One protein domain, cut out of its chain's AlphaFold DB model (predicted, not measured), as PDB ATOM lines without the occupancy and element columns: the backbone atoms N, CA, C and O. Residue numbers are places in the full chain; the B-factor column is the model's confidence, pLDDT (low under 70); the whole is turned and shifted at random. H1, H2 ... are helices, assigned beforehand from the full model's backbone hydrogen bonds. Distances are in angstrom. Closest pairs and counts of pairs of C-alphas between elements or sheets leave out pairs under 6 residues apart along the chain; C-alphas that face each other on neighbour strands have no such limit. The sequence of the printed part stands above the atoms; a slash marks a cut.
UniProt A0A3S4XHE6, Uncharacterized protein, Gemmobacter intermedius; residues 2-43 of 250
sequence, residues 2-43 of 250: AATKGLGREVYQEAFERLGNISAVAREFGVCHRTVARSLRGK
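What this domain is: This is residues 2 to 43 of the 250 residues of an uncharacterized protein of Gemmobacter intermedius (UniProt A0A3S4XHE6). Three short helices, H1, H2 and H3, pack as a triangle into a small crossed cluster, each touching the other two at large angles. The stretch of residues 2 to 8 before H1 trails out from this cluster to Ala 2. The printed part has 42 residues with three named helices, in the order H1, H2, H3, and no named strand; the class is all helix. It is compact, with a radius of gyration of the C-alphas of 9.2 A, and spans 27 by 21 by 14 A.

Where its parts are: Find C-alpha 9 at (-9.895, -19.413, -39.187); from there H1, the longest helix, runs 15.3 A through residues 9 to 19 to C-alpha 19 at (-7.603, -18.280, -24.097). H2 holds residues 22 to 28 and measures 9.9 A. H3 holds residues 33 to 40 and runs 10.8 A, ending at C-alpha 40 at (-8.491, -24.957, -35.850).

How they stand to each other: Begin at H1. It touches H2, about perpendicular at 81 degrees; look at Ala 15 and Val 25, whose C-alphas are the closest, 6.0 A apart. H1 also touches H3, where the C-alphas of Arg 9 and Ser 39 are the closest, 5.5 A apart; the lines are only just about perpendicular, at 71 degrees. H2 touches H3, with the C-alphas of Ala 26 and His 33 the closest at 5.2 A; they run opposite ways at a steep tilt of 69.9 degrees, only just short of about perpendicular. The packing is mostly crossed, with no pair of helices at a shallow tilt. In H1, H2 and H3 every O i to N i+4 pair is within hydrogen-bond range.

The domain as a whole: The two C-alphas farthest apart are those of Ala 2 and Lys 43, at 29.2 A. The printed part has no cut, and the links H1 to H2 and H2 to H3 are tight. The mean pLDDT of the printed part is 75.8; look for values under 70 at residues 2 to 8 and 41 to 43.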
ATOM      1  N   ALA A   2     -30.491 -16.760 -35.561       36.94
ATOM      2  CA  ALA A   2     -29.593 -16.290 -36.611       36.94
ATOM      3  C   ALA A   2     -28.650 -17.411 -37.074       36.94
ATOM      4  O   ALA A   2     -28.088 -18.134 -36.254       36.94
ATOM      5  N   ALA A   3     -28.487 -17.548 -38.388       40.81
ATOM      6  CA  ALA A   3     -27.512 -18.442 -38.986       40.81
ATOM      7  C   ALA A   3     -26.102 -17.980 -38.586       40.81
ATOM      8  O   ALA A   3     -25.554 -17.048 -39.175       40.81
ATOM      9  N   THR A   4     -25.514 -18.609 -37.568       46.81
ATOM     10  CA  THR A   4     -24.114 -18.403 -37.180       46.81
ATOM     11  C   THR A   4     -23.211 -18.984 -38.265       46.81
ATOM     12  O   THR A   4     -22.735 -20.118 -38.160       46.81
ATOM     13  N   LYS A   5     -22.992 -18.219 -39.343       53.28
ATOM     14  CA  LYS A   5     -21.850 -18.427 -40.237       53.28
ATOM     15  C   LYS A   5     -20.594 -18.322 -39.371       53.28
ATOM     16  O   LYS A   5     -20.423 -17.345 -38.650       53.28
ATOM     17  N   GLY A   6     -19.767 -19.365 -39.376       58.75
ATOM     18  CA  GLY A   6     -18.520 -19.356 -38.616       58.75
ATOM     19  C   GLY A   6     -17.622 -18.206 -39.075       58.75
ATOM     20  O   GLY A   6     -17.510 -17.964 -40.274       58.75
ATOM     21  N   LEU A   7     -16.998 -17.513 -38.122       63.47
ATOM     22  CA  LEU A   7     -15.932 -16.544 -38.378       63.47
ATOM     23  C   LEU A   7     -14.718 -17.244 -39.027       63.47
ATOM     24  O   LEU A   7     -14.578 -18.468 -38.938       63.47
ATOM     25  N   GLY A   8     -13.872 -16.485 -39.731       68.19
ATOM     26  CA  GLY A   8     -12.680 -17.014 -40.407       68.19
ATOM     27  C   GLY A   8     -11.702 -17.709 -39.446       68.19
ATOM     28  O   GLY A   8     -11.707 -17.446 -38.245       68.19
ATOM     29  N   ARG A   9     -10.853 -18.605 -39.974       76.00
ATOM     30  CA  ARG A   9      -9.895 -19.413 -39.187       76.00
ATOM     31  C   ARG A   9      -8.990 -18.567 -38.290       76.00
ATOM     32  O   ARG A   9      -8.782 -18.930 -37.138       76.00
ATOM     33  N   GLU A  10      -8.481 -17.462 -38.822       76.38
ATOM     34  CA  GLU A  10      -7.539 -16.562 -38.145       76.38
ATOM     35  C   GLU A  10      -8.115 -16.036 -36.824       76.38
ATOM     36  O   GLU A  10      -7.468 -16.129 -35.785       76.38
ATOM     37  N   VAL A  11      -9.395 -15.646 -36.827       80.69
ATOM     38  CA  VAL A  11     -10.107 -15.126 -35.646       80.69
ATOM     39  C   VAL A  11     -10.179 -16.163 -34.523       80.69
ATOM     40  O   VAL A  11      -9.990 -15.848 -33.347       80.69
ATOM     41  N   TYR A  12     -10.441 -17.428 -34.864       82.00
ATOM     42  CA  TYR A  12     -10.461 -18.493 -33.863       82.00
ATOM     43  C   TYR A  12      -9.062 -18.867 -33.377       82.00
ATOM     44  O   TYR A  12      -8.933 -19.318 -32.239       82.00
ATOM     45  N   GLN A  13      -8.037 -18.701 -34.215       80.50
ATOM     46  CA  GLN A  13      -6.657 -19.030 -33.876       80.50
ATOM     47  C   GLN A  13      -6.070 -18.014 -32.888       80.50
ATOM     48  O   GLN A  13      -5.590 -18.424 -31.834       80.50
ATOM     49  N   GLU A  14      -6.248 -16.715 -33.132       82.50
ATOM     50  CA  GLU A  14      -5.850 -15.649 -32.195       82.50
ATOM     51  C   GLU A  14      -6.552 -15.786 -30.835       82.50
ATOM     52  O   GLU A  14      -5.941 -15.677 -29.768       82.50
ATOM     53  N   ALA A  15      -7.853 -16.081 -30.848       82.56
ATOM     54  CA  ALA A  15      -8.600 -16.290 -29.616       82.56
ATOM     55  C   ALA A  15      -8.169 -17.563 -28.875       82.56
ATOM     56  O   ALA A  15      -8.183 -17.588 -27.643       82.56
ATOM     57  N   PHE A  16      -7.781 -18.616 -29.598       83.75
ATOM     58  CA  PHE A  16      -7.252 -19.833 -28.993       83.75
ATOM     59  C   PHE A  16      -5.878 -19.603 -28.358       83.75
ATOM     60  O   PHE A  16      -5.652 -20.084 -27.250       83.75
ATOM     61  N   GLU A  17      -5.005 -18.821 -28.988       84.69
ATOM     62  CA  GLU A  17      -3.706 -18.432 -28.420       84.69
ATOM     63  C   GLU A  17      -3.867 -17.586 -27.148       84.69
ATOM     64  O   GLU A  17      -3.144 -17.790 -26.174       84.69
ATOM     65  N   ARG A  18      -4.872 -16.700 -27.104       87.12
ATOM     66  CA  ARG A  18      -5.184 -15.896 -25.911       87.12
ATOM     67  C   ARG A  18      -5.828 -16.702 -24.778       87.12
ATOM     68  O   ARG A  18      -5.532 -16.456 -23.612       87.12
ATOM     69  N   LEU A  19      -6.763 -17.598 -25.095       85.88
ATOM     70  CA  LEU A  19      -7.603 -18.280 -24.097       85.88
ATOM     71  C   LEU A  19      -7.109 -19.683 -23.720       85.88
ATOM     72  O   LEU A  19      -7.577 -20.248 -22.731       85.88
ATOM     73  N   GLY A  20      -6.243 -20.285 -24.534       81.38
ATOM     74  CA  GLY A  20      -5.672 -21.621 -24.341       81.38
ATOM     75  C   GLY A  20      -6.664 -22.790 -24.420       81.38
ATOM     76  O   GLY A  20      -6.263 -23.942 -24.270       81.38
ATOM     77  N   ASN A  21      -7.965 -22.540 -24.628       85.06
ATOM     78  CA  ASN A  21      -9.004 -23.572 -24.608       85.06
ATOM     79  C   ASN A  21     -10.119 -23.313 -25.637       85.06
ATOM     80  O   ASN A  21     -10.777 -22.273 -25.625       85.06
ATOM     81  N   ILE A  22     -10.415 -24.325 -26.462       83.81
ATOM     82  CA  ILE A  22     -11.458 -24.319 -27.507       83.81
ATOM     83  C   ILE A  22     -12.848 -24.012 -26.929       83.81
ATOM     84  O   ILE A  22     -13.642 -23.304 -27.547       83.81
ATOM     85  N   SER A  23     -13.151 -24.510 -25.728       84.75
ATOM     86  CA  SER A  23     -14.447 -24.271 -25.075       84.75
ATOM     87  C   SER A  23     -14.634 -22.811 -24.655       84.75
ATOM     88  O   SER A  23     -15.760 -22.317 -24.649       84.75
ATOM     89  N   ALA A  24     -13.544 -22.114 -24.322       84.75
ATOM     90  CA  ALA A  24     -13.585 -20.691 -24.008       84.75
ATOM     91  C   ALA A  24     -13.797 -19.859 -25.283       84.75
ATOM     92  O   ALA A  24     -14.672 -18.997 -25.300       84.75
ATOM     93  N   VAL A  25     -13.099 -20.203 -26.371       85.62
ATOM     94  CA  VAL A  25     -13.264 -19.580 -27.699       85.62
ATOM     95  C   VAL A  25     -14.704 -19.733 -28.208       85.62
ATOM     96  O   VAL A  25     -15.326 -18.769 -28.645       85.62
ATOM     97  N   ALA A  26     -15.275 -20.934 -28.099       86.44
ATOM     98  CA  ALA A  26     -16.650 -21.211 -28.516       86.44
ATOM     99  C   ALA A  26     -17.680 -20.365 -27.748       86.44
ATOM    100  O   ALA A  26     -18.635 -19.858 -28.340       86.44
ATOM    101  N   ARG A  27     -17.462 -20.180 -26.439       85.50
ATOM    102  CA  ARG A  27     -18.320 -19.353 -25.585       85.50
ATOM    103  C   ARG A  27     -18.207 -17.870 -25.925       85.50
ATOM    104  O   ARG A  27     -19.226 -17.191 -25.924       85.50
ATOM    105  N   GLU A  28     -17.002 -17.392 -26.226       83.62
ATOM    106  CA  GLU A  28     -16.764 -15.987 -26.567       83.62
ATOM    107  C   GLU A  28     -17.466 -15.585 -27.868       83.62
ATOM    108  O   GLU A  28     -18.144 -14.563 -27.915       83.62
ATOM    109  N   PHE A  29     -17.382 -16.425 -28.901       83.81
ATOM    110  CA  PHE A  29     -17.992 -16.131 -30.201       83.81
ATOM    111  C   PHE A  29     -19.428 -16.645 -30.352       83.81
ATOM    112  O   PHE A  29     -20.016 -16.513 -31.424       83.81
ATOM    113  N   GLY A  30     -20.002 -17.256 -29.310       84.25
ATOM    114  CA  GLY A  30     -21.359 -17.808 -29.358       84.25
ATOM    115  C   GLY A  30     -21.536 -18.908 -30.412       84.25
ATOM    116  O   GLY A  30     -22.626 -19.072 -30.959       84.25
ATOM    117  N   VAL A  31     -20.473 -19.656 -30.721       85.69
ATOM    118  CA  VAL A  31     -20.480 -20.729 -31.728       85.69
ATOM    119  C   VAL A  31     -20.346 -22.102 -31.081       85.69
ATOM    120  O   VAL A  31     -19.836 -22.260 -29.975       85.69
ATOM    121  N   CYS A  32     -20.781 -23.145 -31.789       83.31
ATOM    122  CA  CYS A  32     -20.609 -24.516 -31.316       83.31
ATOM    123  C   CYS A  32     -19.117 -24.870 -31.179       83.31
ATOM    124  O   CYS A  32     -18.315 -24.574 -32.064       83.31
ATOM    125  N   HIS A  33     -18.762 -25.613 -30.125       85.50
ATOM    126  CA  HIS A  33     -17.416 -26.162 -29.919       85.50
ATOM    127  C   HIS A  33     -16.871 -26.886 -31.162       85.50
ATOM    128  O   HIS A  33     -15.708 -26.718 -31.525       85.50
ATOM    129  N   ARG A  34     -17.718 -27.659 -31.863       80.06
ATOM    130  CA  ARG A  34     -17.326 -28.345 -33.108       80.06
ATOM    131  C   ARG A  34     -16.924 -27.373 -34.218       80.06
ATOM    132  O   ARG A  34     -16.050 -27.717 -35.004       80.06
ATOM    133  N   THR A  35     -17.525 -26.184 -34.284       81.50
ATOM    134  CA  THR A  35     -17.197 -25.162 -35.290       81.50
ATOM    135  C   THR A  35     -15.777 -24.649 -35.091       81.50
ATOM    136  O   THR A  35     -14.997 -24.638 -36.043       81.50
ATOM    137  N   VAL A  36     -15.417 -24.315 -33.849       79.94
ATOM    138  CA  VAL A  36     -14.060 -23.874 -33.490       79.94
ATOM    139  C   VAL A  36     -13.058 -25.009 -33.690       79.94
ATOM    140  O   VAL A  36     -12.059 -24.834 -34.381       79.94
ATOM    141  N   ALA A  37     -13.360 -26.208 -33.177       79.69
ATOM    142  CA  ALA A  37     -12.486 -27.373 -33.311       79.69
ATOM    143  C   ALA A  37     -12.229 -27.757 -34.778       79.69
ATOM    144  O   ALA A  37     -11.110 -28.117 -35.126       79.69
ATOM    145  N   ARG A  38     -13.242 -27.662 -35.654       78.25
ATOM    146  CA  ARG A  38     -13.096 -27.914 -37.096       78.25
ATOM    147  C   ARG A  38     -12.255 -26.836 -37.779       78.25
ATOM    148  O   ARG A  38     -11.465 -27.176 -38.652       78.25
ATOM    149  N   SER A  39     -12.420 -25.573 -37.386       74.69
ATOM    150  CA  SER A  39     -11.675 -24.448 -37.961       74.69
ATOM    151  C   SER A  39     -10.185 -24.493 -37.599       74.69
ATOM    152  O   SER A  39      -9.330 -24.379 -38.476       74.69
ATOM    153  N   LEU A  40      -9.869 -24.792 -36.334       72.62
ATOM    154  CA  LEU A  40      -8.491 -24.957 -35.850       72.62
ATOM    155  C   LEU A  40      -7.821 -26.249 -36.346       72.62
ATOM    156  O   LEU A  40      -6.601 -26.358 -36.319       72.62
ATOM    157  N   ARG A  41      -8.597 -27.224 -36.838       69.44
ATOM    158  CA  ARG A  41      -8.076 -28.456 -37.455       69.44
ATOM    159  C   ARG A  41      -7.473 -28.245 -38.844       69.44
ATOM    160  O   ARG A  41      -6.968 -29.205 -39.426       69.44
ATOM    161  N   GLY A  42      -7.550 -27.032 -39.397       57.53
ATOM    162  CA  GLY A  42      -6.844 -26.690 -40.623       57.53
ATOM    163  C   GLY A  42      -5.349 -26.934 -40.432       57.53
ATOM    164  O   GLY A  42      -4.765 -26.462 -39.459       57.53
ATOM    165  N   LYS A  43      -4.728 -27.689 -41.343       54.72
ATOM    166  CA  LYS A  43      -3.292 -27.994 -41.298       54.72
ATOM    167  C   LYS A  43      -2.523 -26.684 -41.094       54.72
ATOM    168  O   LYS A  43      -2.677 -25.753 -41.882       54.72
TER     169      LYS A  43